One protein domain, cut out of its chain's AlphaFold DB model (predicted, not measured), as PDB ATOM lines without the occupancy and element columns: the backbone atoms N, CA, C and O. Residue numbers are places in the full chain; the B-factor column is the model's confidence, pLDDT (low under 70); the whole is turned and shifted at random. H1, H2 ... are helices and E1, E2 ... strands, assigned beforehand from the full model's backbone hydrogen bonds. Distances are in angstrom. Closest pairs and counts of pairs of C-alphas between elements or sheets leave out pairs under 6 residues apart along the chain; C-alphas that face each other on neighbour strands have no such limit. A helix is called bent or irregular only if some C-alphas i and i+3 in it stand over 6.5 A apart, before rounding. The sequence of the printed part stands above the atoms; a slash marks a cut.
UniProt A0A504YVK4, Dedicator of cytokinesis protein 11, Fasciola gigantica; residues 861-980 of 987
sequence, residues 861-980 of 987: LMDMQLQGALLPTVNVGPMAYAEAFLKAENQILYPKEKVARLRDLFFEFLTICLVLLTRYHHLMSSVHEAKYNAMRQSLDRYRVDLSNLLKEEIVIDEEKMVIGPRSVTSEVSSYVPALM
ATOM      1  N   LEU A 861      -8.609   7.760  -5.350       78.06
ATOM      2  CA  LEU A 861      -9.842   7.935  -6.122       78.06
ATOM      3  C   LEU A 861      -9.674   8.994  -7.228       78.06
ATOM      4  O   LEU A 861      -9.992   8.717  -8.383       78.06
ATOM      5  N   MET A 862      -9.089  10.151  -6.900       83.25
ATOM      6  CA  MET A 862      -8.735  11.187  -7.878       83.25
ATOM      7  C   MET A 862      -7.741  10.649  -8.911       83.25
ATOM      8  O   MET A 862      -7.936  10.844 -10.104       83.25
ATOM      9  N   ASP A 863      -6.689   9.957  -8.464       84.19
ATOM     10  CA  ASP A 863      -5.657   9.387  -9.339       84.19
ATOM     11  C   ASP A 863      -6.236   8.374 -10.343       84.19
ATOM     12  O   ASP A 863      -5.843   8.359 -11.510       84.19
ATOM     13  N   MET A 864      -7.209   7.567  -9.907       85.00
ATOM     14  CA  MET A 864      -7.951   6.637 -10.757       85.00
ATOM     15  C   MET A 864      -8.870   7.366 -11.748       85.00
ATOM     16  O   MET A 864      -8.892   7.014 -12.926       85.00
ATOM     17  N   GLN A 865      -9.620   8.379 -11.301       88.69
ATOM     18  CA  GLN A 865     -10.581   9.107 -12.141       88.69
ATOM     19  C   GLN A 865      -9.889  10.022 -13.163       88.69
ATOM     20  O   GLN A 865     -10.280  10.036 -14.329       88.69
ATOM     21  N   LEU A 866      -8.816  10.714 -12.766       89.75
ATOM     22  CA  LEU A 866      -7.981  11.536 -13.646       89.75
ATOM     23  C   LEU A 866      -7.209  10.673 -14.657       89.75
ATOM     24  O   LEU A 866      -7.166  11.014 -15.840       89.75
ATOM     25  N   GLN A 867      -6.673   9.514 -14.240       89.81
ATOM     26  CA  GLN A 867      -6.110   8.548 -15.190       89.81
ATOM     27  C   GLN A 867      -7.189   8.031 -16.151       89.81
ATOM     28  O   GLN A 867      -6.947   7.999 -17.351       89.81
ATOM     29  N   GLY A 868      -8.379   7.664 -15.668       90.25
ATOM     30  CA  GLY A 868      -9.475   7.195 -16.521       90.25
ATOM     31  C   GLY A 868     -10.001   8.248 -17.507       90.25
ATOM     32  O   GLY A 868     -10.557   7.883 -18.539       90.25
ATOM     33  N   ALA A 869      -9.808   9.536 -17.208       92.06
ATOM     34  CA  ALA A 869     -10.180  10.653 -18.072       92.06
ATOM     35  C   ALA A 869      -9.126  10.967 -19.152       92.06
ATOM     36  O   ALA A 869      -9.494  11.232 -20.292       92.06
ATOM     37  N   LEU A 870      -7.831  10.939 -18.808       93.50
ATOM     38  CA  LEU A 870      -6.732  11.343 -19.706       93.50
ATOM     39  C   LEU A 870      -5.989  10.173 -20.368       93.50
ATOM     40  O   LEU A 870      -5.385  10.346 -21.422       93.50
ATOM     41  N   LEU A 871      -5.995   8.993 -19.752       91.69
ATOM     42  CA  LEU A 871      -5.344   7.764 -20.222       91.69
ATOM     43  C   LEU A 871      -6.342   6.583 -20.192       91.69
ATOM     44  O   LEU A 871      -6.130   5.616 -19.451       91.69
ATOM     45  N   PRO A 872      -7.446   6.649 -20.961       89.44
ATOM     46  CA  PRO A 872      -8.406   5.555 -21.073       89.44
ATOM     47  C   PRO A 872      -7.756   4.316 -21.715       89.44
ATOM     48  O   PRO A 872      -7.026   4.423 -22.697       89.44
ATOM     49  N   THR A 873      -8.011   3.131 -21.151       81.69
ATOM     50  CA  THR A 873      -7.339   1.867 -21.536       81.69
ATOM     51  C   THR A 873      -8.269   0.763 -22.049       81.69
ATOM     52  O   THR A 873      -7.782  -0.266 -22.508       81.69
ATOM     53  N   VAL A 874      -9.589   0.945 -21.942       81.38
ATOM     54  CA  VAL A 874     -10.611  -0.064 -22.299       81.38
ATOM     55  C   VAL A 874     -11.748   0.554 -23.114       81.38
ATOM     56  O   VAL A 874     -12.188  -0.028 -24.097       81.38
ATOM     57  N   ASN A 875     -12.196   1.752 -22.729       81.00
ATOM     58  CA  ASN A 875     -13.226   2.513 -23.438       81.00
ATOM     59  C   ASN A 875     -12.570   3.536 -24.381       81.00
ATOM     60  O   ASN A 875     -11.456   3.981 -24.114       81.00
ATOM     61  N   VAL A 876     -13.291   3.983 -25.416       80.50
ATOM     62  CA  VAL A 876     -12.784   4.923 -26.446       80.50
ATOM     63  C   VAL A 876     -12.350   6.294 -25.885       80.50
ATOM     64  O   VAL A 876     -11.519   6.978 -26.473       80.50
ATOM     65  N   GLY A 877     -12.857   6.678 -24.707       87.94
ATOM     66  CA  GLY A 877     -12.424   7.873 -23.972       87.94
ATOM     67  C   GLY A 877     -13.150   9.171 -24.355       87.94
ATOM     68  O   GLY A 877     -13.979   9.171 -25.264       87.94
ATOM     69  N   PRO A 878     -12.866  10.295 -23.663       91.88
ATOM     70  CA  PRO A 878     -13.598  11.548 -23.867       91.88
ATOM     71  C   PRO A 878     -13.487  12.103 -25.291       91.88
ATOM     72  O   PRO A 878     -14.492  12.526 -25.854       91.88
ATOM     73  N   MET A 879     -12.300  12.053 -25.907       92.19
ATOM     74  CA  MET A 879     -12.080  12.618 -27.248       92.19
ATOM     75  C   MET A 879     -12.935  11.973 -28.345       92.19
ATOM     76  O   MET A 879     -13.264  12.656 -29.310       92.19
ATOM     77  N   ALA A 880     -13.402  10.734 -28.170       91.75
ATOM     78  CA  ALA A 880     -14.317  10.098 -29.117       91.75
ATOM     79  C   ALA A 880     -15.638  10.881 -29.282       91.75
ATOM     80  O   ALA A 880     -16.186  10.946 -30.381       91.75
ATOM     81  N   TYR A 881     -16.128  11.552 -28.230       93.19
ATOM     82  CA  TYR A 881     -17.284  12.451 -28.338       93.19
ATOM     83  C   TYR A 881     -16.942  13.748 -29.097       93.19
ATOM     84  O   TYR A 881     -17.775  14.262 -29.843       93.19
ATOM     85  N   ALA A 882     -15.720  14.273 -28.956       92.56
ATOM     86  CA  ALA A 882     -15.270  15.436 -29.724       92.56
ATOM     87  C   ALA A 882     -15.106  15.094 -31.217       92.56
ATOM     88  O   ALA A 882     -15.566  15.844 -32.077       92.56
ATOM     89  N   GLU A 883     -14.525  13.939 -31.542       92.25
ATOM     90  CA  GLU A 883     -14.412  13.438 -32.917       92.25
ATOM     91  C   GLU A 883     -15.788  13.191 -33.554       92.25
ATOM     92  O   GLU A 883     -16.024  13.601 -34.692       92.25
ATOM     93  N   ALA A 884     -16.721  12.593 -32.806       91.94
ATOM     94  CA  ALA A 884     -18.077  12.315 -33.269       91.94
ATOM     95  C   ALA A 884     -18.900  13.590 -33.537       91.94
ATOM     96  O   ALA A 884     -19.540  13.693 -34.586       91.94
ATOM     97  N   PHE A 885     -18.890  14.568 -32.622       94.06
ATOM     98  CA  PHE A 885     -19.850  15.687 -32.640       94.06
ATOM     99  C   PHE A 885     -19.244  17.070 -32.927       94.06
ATOM    100  O   PHE A 885     -19.966  17.956 -33.387       94.06
ATOM    101  N   LEU A 886     -17.943  17.285 -32.684       92.38
ATOM    102  CA  LEU A 886     -17.278  18.588 -32.860       92.38
ATOM    103  C   LEU A 886     -16.437  18.694 -34.141       92.38
ATOM    104  O   LEU A 886     -16.017  19.795 -34.494       92.38
ATOM    105  N   LYS A 887     -16.225  17.602 -34.884       89.19
ATOM    106  CA  LYS A 887     -15.592  17.646 -36.213       89.19
ATOM    107  C   LYS A 887     -16.422  18.510 -37.171       89.19
ATOM    108  O   LYS A 887     -17.623  18.291 -37.316       89.19
ATOM    109  N   ALA A 888     -15.787  19.468 -37.851       84.44
ATOM    110  CA  ALA A 888     -16.464  20.521 -38.627       84.44
ATOM    111  C   ALA A 888     -17.509  20.048 -39.670       84.44
ATOM    112  O   ALA A 888     -18.450  20.782 -39.957       84.44
ATOM    113  N   GLU A 889     -17.369  18.842 -40.229       85.44
ATOM    114  CA  GLU A 889     -18.362  18.239 -41.138       85.44
ATOM    115  C   GLU A 889     -19.622  17.732 -40.405       85.44
ATOM    116  O   GLU A 889     -20.735  17.903 -40.901       85.44
ATOM    117  N   ASN A 890     -19.464  17.198 -39.190       85.81
ATOM    118  CA  ASN A 890     -20.551  16.653 -38.374       85.81
ATOM    119  C   ASN A 890     -21.320  17.745 -37.619       85.81
ATOM    120  O   ASN A 890     -22.514  17.580 -37.378       85.81
ATOM    121  N   GLN A 891     -20.688  18.885 -37.299       86.19
ATOM    122  CA  GLN A 891     -21.348  20.021 -36.626       86.19
ATOM    123  C   GLN A 891     -22.624  20.500 -37.348       86.19
ATOM    124  O   GLN A 891     -23.537  21.021 -36.713       86.19
ATOM    125  N   ILE A 892     -22.697  20.322 -38.672       86.75
ATOM    126  CA  ILE A 892     -23.831  20.729 -39.520       86.75
ATOM    127  C   ILE A 892     -25.081  19.863 -39.255       86.75
ATOM    128  O   ILE A 892     -26.203  20.312 -39.487       86.75
ATOM    129  N   LEU A 893     -24.902  18.639 -38.745       88.38
ATOM    130  CA  LEU A 893     -25.970  17.660 -38.511       88.38
ATOM    131  C   LEU A 893     -26.735  17.886 -37.193       88.38
ATOM    132  O   LEU A 893     -27.763  17.249 -36.970       88.38
ATOM    133  N   TYR A 894     -26.252  18.778 -36.320       91.31
ATOM    134  CA  TYR A 894     -26.762  18.955 -34.958       91.31
ATOM    135  C   TYR A 894     -27.131  20.421 -34.646       91.31
ATOM    136  O   TYR A 894     -26.612  21.345 -35.275       91.31
ATOM    137  N   PRO A 895     -28.014  20.683 -33.659       93.69
ATOM    138  CA  PRO A 895     -28.362  22.048 -33.268       93.69
ATOM    139  C   PRO A 895     -27.138  22.829 -32.773       93.69
ATOM    140  O   PRO A 895     -26.448  22.388 -31.852       93.69
ATOM    141  N   LYS A 896     -26.900  24.019 -33.341       91.50
ATOM    142  CA  LYS A 896     -25.715  24.854 -33.051       91.50
ATOM    143  C   LYS A 896     -25.512  25.135 -31.559       91.50
ATOM    144  O   LYS A 896     -24.382  25.118 -31.090       91.50
ATOM    145  N   GLU A 897     -26.597  25.338 -30.817       94.00
ATOM    146  CA  GLU A 897     -26.588  25.549 -29.361       94.00
ATOM    147  C   GLU A 897     -26.014  24.342 -28.599       94.00
ATOM    148  O   GLU A 897     -25.225  24.511 -27.672       94.00
ATOM    149  N   LYS A 898     -26.348  23.117 -29.028       92.94
ATOM    150  CA  LYS A 898     -25.842  21.870 -28.434       92.94
ATOM    151  C   LYS A 898     -24.377  21.630 -28.792       92.94
ATOM    152  O   LYS A 898     -23.589  21.273 -27.922       92.94
ATOM    153  N   VAL A 899     -23.994  21.893 -30.045       93.50
ATOM    154  CA  VAL A 899     -22.590  21.831 -30.495       93.50
ATOM    155  C   VAL A 899     -21.725  22.829 -29.715       93.50
ATOM    156  O   VAL A 899     -20.659  22.459 -29.228       93.50
ATOM    157  N   ALA A 900     -22.206  24.064 -29.524       91.75
ATOM    158  CA  ALA A 900     -21.538  25.068 -28.699       91.75
ATOM    159  C   ALA A 900     -21.429  24.620 -27.232       91.75
ATOM    160  O   ALA A 900     -20.324  24.601 -26.695       91.75
ATOM    161  N   ARG A 901     -22.524  24.157 -26.606       93.62
ATOM    162  CA  ARG A 901     -22.491  23.660 -25.218       93.62
ATOM    163  C   ARG A 901     -21.499  22.509 -25.037       93.62
ATOM    164  O   ARG A 901     -20.760  22.517 -24.058       93.62
ATOM    165  N   LEU A 902     -21.450  21.554 -25.969       94.44
ATOM    166  CA  LEU A 902     -20.496  20.443 -25.920       94.44
ATOM    167  C   LEU A 902     -19.045  20.932 -26.059       94.44
ATOM    168  O   LEU A 902     -18.192  20.524 -25.276       94.44
ATOM    169  N   ARG A 903     -18.766  21.836 -27.008       93.31
ATOM    170  CA  ARG A 903     -17.445  22.468 -27.172       93.31
ATOM    171  C   ARG A 903     -16.995  23.169 -25.885       93.31
ATOM    172  O   ARG A 903     -15.864  22.987 -25.447       93.31
ATOM    173  N   ASP A 904     -17.889  23.934 -25.271       91.31
ATOM    174  CA  ASP A 904     -17.582  24.729 -24.081       91.31
ATOM    175  C   ASP A 904     -17.351  23.829 -22.851       91.31
ATOM    176  O   ASP A 904     -16.420  24.064 -22.079       91.31
ATOM    177  N   LEU A 905     -18.105  22.727 -22.731       93.06
ATOM    178  CA  LEU A 905     -17.857  21.656 -21.755       93.06
ATOM    179  C   LEU A 905     -16.506  20.947 -21.966       93.06
ATOM    180  O   LEU A 905     -15.902  20.504 -20.991       93.06
ATOM    181  N   PHE A 906     -15.996  20.856 -23.200       94.88
ATOM    182  CA  PHE A 906     -14.653  20.322 -23.470       94.88
ATOM    183  C   PHE A 906     -13.528  21.287 -23.063       94.88
ATOM    184  O   PHE A 906     -12.505  20.837 -22.546       94.88
ATOM    185  N   PHE A 907     -13.707  22.603 -23.228       93.38
ATOM    186  CA  PHE A 907     -12.762  23.588 -22.680       93.38
ATOM    187  C   PHE A 907     -12.746  23.557 -21.143       93.38
ATOM    188  O   PHE A 907     -11.674  23.576 -20.533       93.38
ATOM    189  N   GLU A 908     -13.919  23.425 -20.515       90.81
ATOM    190  CA  GLU A 908     -14.041  23.206 -19.070       90.81
ATOM    191  C   GLU A 908     -13.346  21.897 -18.641       90.81
ATOM    192  O   GLU A 908     -12.508  21.924 -17.744       90.81
ATOM    193  N   PHE A 909     -13.592  20.777 -19.331       94.06
ATOM    194  CA  PHE A 909     -12.968  19.473 -19.060       94.06
ATOM    195  C   PHE A 909     -11.432  19.540 -19.043       94.06
ATOM    196  O   PHE A 909     -10.791  19.093 -18.086       94.06
ATOM    197  N   LEU A 910     -10.833  20.127 -20.087       94.12
ATOM    198  CA  LEU A 910      -9.380  20.277 -20.193       94.12
ATOM    199  C   LEU A 910      -8.835  21.241 -19.127       94.12
ATOM    200  O   LEU A 910      -7.781  20.976 -18.548       94.12
ATOM    201  N   THR A 911      -9.574  22.306 -18.806       91.06
ATOM    202  CA  THR A 911      -9.245  23.252 -17.727       91.06
ATOM    203  C   THR A 911      -9.252  22.579 -16.346       91.06
ATOM    204  O   THR A 911      -8.304  22.735 -15.579       91.06
ATOM    205  N   ILE A 912     -10.256  21.753 -16.036       89.69
ATOM    206  CA  ILE A 912     -10.315  20.983 -14.781       89.69
ATOM    207  C   ILE A 912      -9.140  20.000 -14.704       89.69
ATOM    208  O   ILE A 912      -8.470  19.906 -13.672       89.69
ATOM    209  N   CYS A 913      -8.848  19.292 -15.799       92.62
ATOM    210  CA  CYS A 913      -7.724  18.358 -15.865       92.62
ATOM    211  C   CYS A 913      -6.364  19.058 -15.689       92.62
ATOM    212  O   CYS A 913      -5.494  18.509 -15.012       92.62
ATOM    213  N   LEU A 914      -6.192  20.271 -16.233       91.31
ATOM    214  CA  LEU A 914      -5.021  21.123 -15.997       91.31
ATOM    215  C   LEU A 914      -4.883  21.479 -14.513       91.31
ATOM    216  O   LEU A 914      -3.852  21.182 -13.912       91.31
ATOM    217  N   VAL A 915      -5.926  22.054 -13.902       88.38
ATOM    218  CA  VAL A 915      -5.917  22.465 -12.486       88.38
ATOM    219  C   VAL A 915      -5.618  21.281 -11.561       88.38
ATOM    220  O   VAL A 915      -4.813  21.412 -10.633       88.38
ATOM    221  N   LEU A 916      -6.213  20.110 -11.822       87.88
ATOM    222  CA  LEU A 916      -5.927  18.888 -11.069       87.88
ATOM    223  C   LEU A 916      -4.477  18.427 -11.253       87.88
ATOM    224  O   LEU A 916      -3.816  18.151 -10.255       87.88
ATOM    225  N   LEU A 917      -3.954  18.376 -12.485       88.81
ATOM    226  CA  LEU A 917      -2.561  17.987 -12.730       88.81
ATOM    227  C   LEU A 917      -1.569  18.949 -12.065       88.81
ATOM    228  O   LEU A 917      -0.657  18.478 -11.389       88.81
ATOM    229  N   THR A 918      -1.769  20.264 -12.169       87.25
ATOM    230  CA  THR A 918      -0.905  21.265 -11.521       87.25
ATOM    231  C   THR A 918      -0.887  21.082  -9.999       87.25
ATOM    232  O   THR A 918       0.189  21.011  -9.407       87.25
ATOM    233  N   ARG A 919      -2.050  20.908  -9.349       83.62
ATOM    234  CA  ARG A 919      -2.111  20.630  -7.897       83.62
ATOM    235  C   ARG A 919      -1.518  19.262  -7.525       83.62
ATOM    236  O   ARG A 919      -0.977  19.101  -6.433       83.62
ATOM    237  N   TYR A 920      -1.610  18.276  -8.416       83.94
ATOM    238  CA  TYR A 920      -1.137  16.908  -8.188       83.94
ATOM    239  C   TYR A 920       0.358  16.707  -8.501       83.94
ATOM    240  O   TYR A 920       0.951  15.735  -8.030       83.94
ATOM    241  N   HIS A 921       0.996  17.629  -9.229       85.25
ATOM    242  CA  HIS A 921       2.386  17.528  -9.686       85.25
ATOM    243  C   HIS A 921       3.369  17.161  -8.562       85.25
ATOM    244  O   HIS A 921       4.033  16.127  -8.640       85.25
ATOM    245  N   HIS A 922       3.414  17.940  -7.477       78.62
ATOM    246  CA  HIS A 922       4.340  17.693  -6.363       78.62
ATOM    247  C   HIS A 922       4.059  16.399  -5.586       78.62
ATOM    248  O   HIS A 922       4.965  15.884  -4.942       78.62
ATOM    249  N   LEU A 923       2.830  15.875  -5.631       77.69
ATOM    250  CA  LEU A 923       2.457  14.605  -4.995       77.69
ATOM    251  C   LEU A 923       2.864  13.405  -5.859       77.69
ATOM    252  O   LEU A 923       3.303  12.381  -5.332       77.69
ATOM    253  N   MET A 924       2.705  13.528  -7.180       78.25
ATOM    254  CA  MET A 924       2.854  12.408  -8.108       78.25
ATOM    255  C   MET A 924       4.243  12.318  -8.738       78.25
ATOM    256  O   MET A 924       4.771  11.213  -8.863       78.25
ATOM    257  N   SER A 925       4.891  13.437  -9.074       80.25
ATOM    258  CA  SER A 925       6.261  13.416  -9.611       80.25
ATOM    259  C   SER A 925       7.278  12.864  -8.608       80.25
ATOM    260  O   SER A 925       8.229  12.206  -9.012       80.25
ATOM    261  N   SER A 926       7.038  13.011  -7.302       76.62
ATOM    262  CA  SER A 926       7.861  12.409  -6.243       76.62
ATOM    263  C   SER A 926       7.645  10.904  -6.016       76.62
ATOM    264  O   SER A 926       8.345  10.317  -5.193       76.62
ATOM    265  N   VAL A 927       6.658  10.280  -6.674       79.12
ATOM    266  CA  VAL A 927       6.275   8.870  -6.440       79.12
ATOM    267  C   VAL A 927       6.269   8.043  -7.726       79.12
ATOM    268  O   VAL A 927       6.744   6.910  -7.723       79.12
ATOM    269  N   HIS A 928       5.735   8.581  -8.824       83.88
ATOM    270  CA  HIS A 928       5.606   7.881 -10.101       83.88
ATOM    271  C   HIS A 928       5.634   8.866 -11.289       83.88
ATOM    272  O   HIS A 928       4.704   8.933 -12.103       83.88
ATOM    273  N   GLU A 929       6.726   9.626 -11.405       87.06
ATOM    274  CA  GLU A 929       6.935  10.692 -12.398       87.06
ATOM    275  C   GLU A 929       6.519  10.319 -13.831       87.06
ATOM    276  O   GLU A 929       5.791  11.067 -14.480       87.06
ATOM    277  N   ALA A 930       6.868   9.116 -14.300       88.62
ATOM    278  CA  ALA A 930       6.512   8.641 -15.639       88.62
ATOM    279  C   ALA A 930       4.990   8.616 -15.913       88.62
ATOM    280  O   ALA A 930       4.573   8.828 -17.050       88.62
ATOM    281  N   LYS A 931       4.147   8.415 -14.884       88.75
ATOM    282  CA  LYS A 931       2.677   8.467 -15.013       88.75
ATOM    283  C   LYS A 931       2.178   9.913 -15.026       88.75
ATOM    284  O   LYS A 931       1.293  10.223 -15.818       88.75
ATOM    285  N   TYR A 932       2.754  10.798 -14.209       90.75
ATOM    286  CA  TYR A 932       2.454  12.232 -14.283       90.75
ATOM    287  C   TYR A 932       2.784  12.789 -15.676       90.75
ATOM    288  O   TYR A 932       1.920  13.374 -16.329       90.75
ATOM    289  N   ASN A 933       3.990  12.502 -16.176       91.62
ATOM    290  CA  ASN A 933       4.447  12.930 -17.497       91.62
ATOM    291  C   ASN A 933       3.558  12.352 -18.617       91.62
ATOM    292  O   ASN A 933       3.203  13.082 -19.539       91.62
ATOM    293  N   ALA A 934       3.119  11.091 -18.517       93.25
ATOM    294  CA  ALA A 934       2.167  10.505 -19.466       93.25
ATOM    295  C   ALA A 934       0.786  11.195 -19.445       93.25
ATOM    296  O   ALA A 934       0.230  11.462 -20.508       93.25
ATOM    297  N   MET A 935       0.240  11.525 -18.267       93.69
ATOM    298  CA  MET A 935      -1.045  12.232 -18.159       93.69
ATOM    299  C   MET A 935      -0.957  13.669 -18.689       93.69
ATOM    300  O   MET A 935      -1.838  14.083 -19.441       93.69
ATOM    301  N   ARG A 936       0.120  14.409 -18.377       93.06
ATOM    302  CA  ARG A 936       0.345  15.765 -18.913       93.06
ATOM    303  C   ARG A 936       0.503  15.743 -20.438       93.06
ATOM    304  O   ARG A 936      -0.196  16.483 -21.118       93.06
ATOM    305  N   GLN A 937       1.298  14.817 -20.985       94.19
ATOM    306  CA  GLN A 937       1.398  14.621 -22.440       94.19
ATOM    307  C   GLN A 937       0.052  14.277 -23.094       94.19
ATOM    308  O   GLN A 937      -0.169  14.650 -24.243       94.19
ATOM    309  N   SER A 938      -0.842  13.564 -22.402       94.25
ATOM    310  CA  SER A 938      -2.177  13.255 -22.931       94.25
ATOM    311  C   SER A 938      -3.099  14.479 -22.934       94.25
ATOM    312  O   SER A 938      -3.795  14.705 -23.919       94.25
ATOM    313  N   LEU A 939      -3.038  15.325 -21.896       94.25
ATOM    314  CA  LEU A 939      -3.716  16.630 -21.880       94.25
ATOM    315  C   LEU A 939      -3.248  17.512 -23.053       94.25
ATOM    316  O   LEU A 939      -4.070  18.087 -23.767       94.25
ATOM    317  N   ASP A 940      -1.933  17.578 -23.280       92.81
ATOM    318  CA  ASP A 940      -1.345  18.354 -24.373       92.81
ATOM    319  C   ASP A 940      -1.738  17.817 -25.763       92.81
ATOM    320  O   ASP A 940      -1.944  18.616 -26.679       92.81
ATOM    321  N   ARG A 941      -1.913  16.493 -25.918       93.94
ATOM    322  CA  ARG A 941      -2.489  15.877 -27.132       93.94
ATOM    323  C   ARG A 941      -3.955  16.254 -27.304       93.94
ATOM    324  O   ARG A 941      -4.281  16.863 -28.312       93.94
ATOM    325  N   TYR A 942      -4.803  16.024 -26.297       94.94
ATOM    326  CA  TYR A 942      -6.235  16.349 -26.359       94.94
ATOM    327  C   TYR A 942      -6.486  17.824 -26.726       94.94
ATOM    328  O   TYR A 942      -7.390  18.118 -27.506       94.94
ATOM    329  N   ARG A 943      -5.650  18.758 -26.242       94.06
ATOM    330  CA  ARG A 943      -5.667  20.170 -26.670       94.06
ATOM    331  C   ARG A 943      -5.383  20.336 -28.170       94.06
ATOM    332  O   ARG A 943      -6.090  21.084 -28.841       94.06
ATOM    333  N   VAL A 944      -4.341  19.687 -28.691       93.44
ATOM    334  CA  VAL A 944      -3.962  19.746 -30.116       93.44
ATOM    335  C   VAL A 944      -5.021  19.078 -30.996       93.44
ATOM    336  O   VAL A 944      -5.418  19.644 -32.011       93.44
ATOM    337  N   ASP A 945      -5.539  17.927 -30.585       93.06
ATOM    338  CA  ASP A 945      -6.555  17.170 -31.315       93.06
ATOM    339  C   ASP A 945      -7.879  17.950 -31.392       93.06
ATOM    340  O   ASP A 945      -8.452  18.099 -32.473       93.06
ATOM    341  N   LEU A 946      -8.314  18.568 -30.286       92.69
ATOM    342  CA  LEU A 946      -9.470  19.470 -30.271       92.69
ATOM    343  C   LEU A 946      -9.239  20.725 -31.139       92.69
ATOM    344  O   LEU A 946     -10.161  21.182 -31.815       92.69
ATOM    345  N   SER A 947      -8.008  21.248 -31.186       91.81
ATOM    346  CA  SER A 947      -7.633  22.404 -32.019       91.81
ATOM    347  C   SER A 947      -7.717  22.063 -33.512       91.81
ATOM    348  O   SER A 947      -8.270  22.834 -34.298       91.81
ATOM    349  N   ASN A 948      -7.284  20.856 -33.890       91.62
ATOM    350  CA  ASN A 948      -7.424  20.312 -35.242       91.62
ATOM    351  C   ASN A 948      -8.898  20.062 -35.629       91.62
ATOM    352  O   ASN A 948      -9.298  20.380 -36.751       91.62
ATOM    353  N   LEU A 949      -9.715  19.526 -34.712       90.69
ATOM    354  CA  LEU A 949     -11.145  19.250 -34.935       90.69
ATOM    355  C   LEU A 949     -11.968  20.527 -35.159       90.69
ATOM    356  O   LEU A 949     -12.793  20.573 -36.076       90.69
ATOM    357  N   LEU A 950     -11.728  21.554 -34.335       88.38
ATOM    358  CA  LEU A 950     -12.419  22.848 -34.394       88.38
ATOM    359  C   LEU A 950     -11.846  23.799 -35.459       88.38
ATOM    360  O   LEU A 950     -12.547  24.715 -35.884       88.38
ATOM    361  N   LYS A 951     -10.600  23.575 -35.906       87.19
ATOM    362  CA  LYS A 951      -9.822  24.470 -36.787       87.19
ATOM    363  C   LYS A 951      -9.571  25.862 -36.178       87.19
ATOM    364  O   LYS A 951      -9.490  26.854 -36.898       87.19
ATOM    365  N   GLU A 952      -9.423  25.920 -34.855       87.12
ATOM    366  CA  GLU A 952      -9.143  27.130 -34.067       87.12
ATOM    367  C   GLU A 952      -7.953  26.867 -33.128       87.12
ATOM    368  O   GLU A 952      -7.815  25.764 -32.600       87.12
ATOM    369  N   GLU A 953      -7.072  27.852 -32.921       86.81
ATOM    370  CA  GLU A 953      -5.878  27.707 -32.074       86.81
ATOM    371  C   GLU A 953      -6.254  27.688 -30.580       86.81
ATOM    372  O   GLU A 953      -6.621  28.718 -30.005       86.81
ATOM    373  N   ILE A 954      -6.134  26.517 -29.944       88.81
ATOM    374  CA  ILE A 954      -6.385  26.329 -28.507       88.81
ATOM    375  C   ILE A 954      -5.068  26.442 -27.741       88.81
ATOM    376  O   ILE A 954      -4.127  25.677 -27.975       88.81
ATOM    377  N   VAL A 955      -5.013  27.363 -26.786       87.75
ATOM    378  CA  VAL A 955      -3.813  27.714 -26.017       87.75
ATOM    379  C   VAL A 955      -4.032  27.377 -24.538       87.75
ATOM    380  O   VAL A 955      -5.168  27.315 -24.065       87.75
ATOM    381  N   ILE A 956      -2.940  27.124 -23.812       86.25
ATOM    382  CA  ILE A 956      -2.944  27.044 -22.348       86.25
ATOM    383  C   ILE A 956      -2.545  28.415 -21.807       86.25
ATOM    384  O   ILE A 956      -1.449  28.895 -22.093       86.25
ATOM    385  N   ASP A 957      -3.426  29.031 -21.030       81.69
ATOM    386  CA  ASP A 957      -3.113  30.197 -20.214       81.69
ATOM    387  C   ASP A 957      -2.692  29.698 -18.823       81.69
ATOM    388  O   ASP A 957      -3.534  29.400 -17.975       81.69
ATOM    389  N   GLU A 958      -1.382  29.525 -18.615       76.19
ATOM    390  CA  GLU A 958      -0.812  29.044 -17.344       76.19
ATOM    391  C   GLU A 958      -0.905  30.100 -16.219       76.19
ATOM    392  O   GLU A 958      -0.838  29.736 -15.048       76.19
ATOM    393  N   GLU A 959      -1.107  31.390 -16.522       72.44
ATOM    394  CA  GLU A 959      -1.329  32.415 -15.485       72.44
ATOM    395  C   GLU A 959      -2.755  32.332 -14.925       72.44
ATOM    396  O   GLU A 959      -2.964  32.440 -13.716       72.44
ATOM    397  N   LYS A 960      -3.745  32.095 -15.796       72.31
ATOM    398  CA  LYS A 960      -5.159  31.937 -15.415       72.31
ATOM    399  C   LYS A 960      -5.545  30.487 -15.097       72.31
ATOM    400  O   LYS A 960      -6.634  30.260 -14.575       72.31
ATOM    401  N   MET A 961      -4.672  29.520 -15.397       81.44
ATOM    402  CA  MET A 961      -4.924  28.070 -15.338       81.44
ATOM    403  C   MET A 961      -6.147  27.641 -16.173       81.44
ATOM    404  O   MET A 961      -6.978  26.860 -15.714       81.44
ATOM    405  N   VAL A 962      -6.259  28.151 -17.407       84.75
ATOM    406  CA  VAL A 962      -7.387  27.902 -18.331       84.75
ATOM    407  C   VAL A 962      -6.896  27.365 -19.678       84.75
ATOM    408  O   VAL A 962      -5.883  27.820 -20.208       84.75
ATOM    409  N   ILE A 963      -7.642  26.426 -20.268       86.69
ATOM    410  CA  ILE A 963      -7.440  25.946 -21.644       86.69
ATOM    411  C   ILE A 963      -8.623  26.394 -22.502       86.69
ATOM    412  O   ILE A 963      -9.771  26.061 -22.214       86.69
ATOM    413  N   GLY A 964      -8.346  27.138 -23.571       86.00
ATOM    414  CA  GLY A 964      -9.380  27.709 -24.434       86.00
ATOM    415  C   GLY A 964      -8.821  28.302 -25.727       86.00
ATOM    416  O   GLY A 964      -7.605  28.294 -25.942       86.00
ATOM    417  N   PRO A 965      -9.688  28.798 -26.623       81.31
ATOM    418  CA  PRO A 965      -9.249  29.395 -27.871       81.31
ATOM    419  C   PRO A 965      -8.576  30.750 -27.620       81.31
ATOM    420  O   PRO A 965      -8.984  31.514 -26.740       81.31
ATOM    421  N   ARG A 966      -7.554  31.068 -28.421       69.94
ATOM    422  CA  ARG A 966      -6.729  32.290 -28.302       69.94
ATOM    423  C   ARG A 966      -7.522  33.605 -28.381       69.94
ATOM    424  O   ARG A 966      -7.058  34.640 -27.911       69.94
ATOM    425  N   SER A 967      -8.711  33.550 -28.973       60.00
ATOM    426  CA  SER A 967      -9.714  34.616 -29.023       60.00
ATOM    427  C   SER A 967     -10.302  34.935 -27.638       60.00
ATOM    428  O   SER A 967     -10.426  36.101 -27.278       60.00
ATOM    429  N   VAL A 968     -10.615  33.908 -26.841       56.59
ATOM    430  CA  VAL A 968     -11.319  34.032 -25.552       56.59
ATOM    431  C   VAL A 968     -10.360  34.182 -24.370       56.59
ATOM    432  O   VAL A 968     -10.726  34.803 -23.383       56.59
ATOM    433  N   THR A 969      -9.107  33.719 -24.444       52.81
ATOM    434  CA  THR A 969      -8.145  33.912 -23.332       52.81
ATOM    435  C   THR A 969      -7.801  35.386 -23.048       52.81
ATOM    436  O   THR A 969      -7.231  35.690 -21.995       52.81
ATOM    437  N   SER A 970      -8.180  36.310 -23.941       42.19
ATOM    438  CA  SER A 970      -8.004  37.762 -23.776       42.19
ATOM    439  C   SER A 970      -9.201  38.489 -23.136       42.19
ATOM    440  O   SER A 970      -9.011  39.588 -22.623       42.19
ATOM    441  N   GLU A 971     -10.407  37.906 -23.119       41.25
ATOM    442  CA  GLU A 971     -11.617  38.529 -22.551       41.25
ATOM    443  C   GLU A 971     -12.261  37.637 -21.473       41.25
ATOM    444  O   GLU A 971     -12.236  36.411 -21.540       41.25
ATOM    445  N   VAL A 972     -12.801  38.245 -20.412       40.53
ATOM    446  CA  VAL A 972     -13.108  37.521 -19.166       40.53
ATOM    447  C   VAL A 972     -14.331  36.606 -19.303       40.53
ATOM    448  O   VAL A 972     -15.471  37.044 -19.159       40.53
ATOM    449  N   SER A 973     -14.091  35.302 -19.468       37.78
ATOM    450  CA  SER A 973     -15.104  34.272 -19.210       37.78
ATOM    451  C   SER A 973     -15.360  34.151 -17.702       37.78
ATOM    452  O   SER A 973     -14.467  33.823 -16.919       37.78
ATOM    453  N   SER A 974     -16.592  34.432 -17.280       41.94
ATOM    454  CA  SER A 974     -16.966  34.678 -15.879       41.94
ATOM    455  C   SER A 974     -17.073  33.435 -14.981       41.94
ATOM    456  O   SER A 974     -17.381  33.573 -13.798       41.94
ATOM    457  N   TYR A 975     -16.825  32.230 -15.505       41.75
ATOM    458  CA  TYR A 975     -17.143  30.970 -14.814       41.75
ATOM    459  C   TYR A 975     -16.008  30.345 -13.986       41.75
ATOM    460  O   TYR A 975     -16.291  29.581 -13.067       41.75
ATOM    461  N   VAL A 976     -14.740  30.664 -14.266       41.81
ATOM    462  CA  VAL A 976     -13.578  30.059 -13.574       41.81
ATOM    463  C   VAL A 976     -13.044  30.881 -12.380       41.81
ATOM    464  O   VAL A 976     -12.731  30.267 -11.358       41.81
ATOM    465  N   PRO A 977     -12.957  32.233 -12.417       36.09
ATOM    466  CA  PRO A 977     -12.274  33.005 -11.364       36.09
ATOM    467  C   PRO A 977     -12.798  32.783  -9.934       36.09
ATOM    468  O   PRO A 977     -12.007  32.668  -8.997       36.09
ATOM    469  N   ALA A 978     -14.116  32.629  -9.766       39.81
ATOM    470  CA  ALA A 978     -14.764  32.452  -8.461       39.81
ATOM    471  C   ALA A 978     -14.315  31.189  -7.689       39.81
ATOM    472  O   ALA A 978     -14.532  31.086  -6.481       39.81
ATOM    473  N   LEU A 979     -13.676  30.226  -8.363       41.97
ATOM    474  CA  LEU A 979     -13.178  28.983  -7.763       41.97
ATOM    475  C   LEU A 979     -11.763  29.112  -7.167       41.97
ATOM    476  O   LEU A 979     -11.351  28.237  -6.405       41.97
ATOM    477  N   MET A 980     -11.030  30.191  -7.467       40.84
ATOM    478  CA  MET A 980      -9.697  30.455  -6.898       40.84
ATOM    479  C   MET A 980      -9.764  31.241  -5.574       40.84
ATOM    480  O   MET A 980      -8.996  30.972  -4.649       40.84
TER     481      MET A 980
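This is residues 861 to 980 of the 987 residues of the protein "Dedicator of cytokinesis protein 11" of Fasciola gigantica (UniProt A0A504YVK4). The small strand hairpin E1 E2 packs on one side of a long helical hairpin, the two arms H4a and H4b of the bent helix H4. The short helices H1 and H2 pack on the other side, with H3 at one end. The printed part has 120 residues, mostly helix, with named elements in the order H1 H2 H3 H4 E1 E2; the sheet, E1 - E2, is antiparallel. The whole is compact, with a radius of gyration of the C-alphas of 14.9 A and spans of 46 by 36 by 22 A.

E1, residues 954 to 957, and E2, residues 962 to 965, form an antiparallel hairpin; N 955 and O 964, 2.9 A apart, are within hydrogen-bond range. H4, residues 896 to 950, was assigned as one helix by its hydrogen bonds but is bent, with C-alphas 927 and 930 9.2 A apart; its arms are H4a, residues 896 to 927, and H4b, residues 930 to 950. The closest C-alphas of H4a and E2, Thr 911 and Val 962, are 5.0 A apart; those of H4b and E1, Ser 947 and Ile 954, 5.4 A. Residues 910 to 925 of H4a touch H4b at a shallow tilt of 18 degrees, opposite ways, closest at C-alphas 925 and 932, 6.1 A. H1, residues 861 to 870, touches residues 935 to 939 of H4b at a steep tilt of 41 degrees, closest at C-alphas 870 and 938, 5.9 A. H2, residues 879 to 885, touches residues 942 to 949 of H4b at a shallow tilt of 13 degrees, closest at C-alphas 883 and 949, 7.0 A. H3, residues 890 to 893, is close to H2 but not clearly touching, with C-alphas 885 and 891 closest at 6.1 A. Every O i to N i+4 pair is within hydrogen-bond range in H1, H2 and H4b, and 24 of 28 in H4a; H3 is too short for such a pair.

H1 begins at C-alpha 861 (-9.842, 7.935, -6.122) and measures 14.3 A, H2 9.9 A and H3 5.5 A. H4a measures 44.6 A and is irregular, with C-alphas 919 and 922 7.3 A apart and a kink of 60 degrees near residue 921; H4b measures 30.2 A. E1 measures 9.7 A; E2, 9.8 A, ends at C-alpha 965 (-9.249, 29.395, -27.871).

The C-alphas of Leu 893 and Ser 926, the two farthest apart, are 47.0 A apart. The printed part has no cut and no long link. Residues 966 to 980, with no named element, have pLDDT under 70.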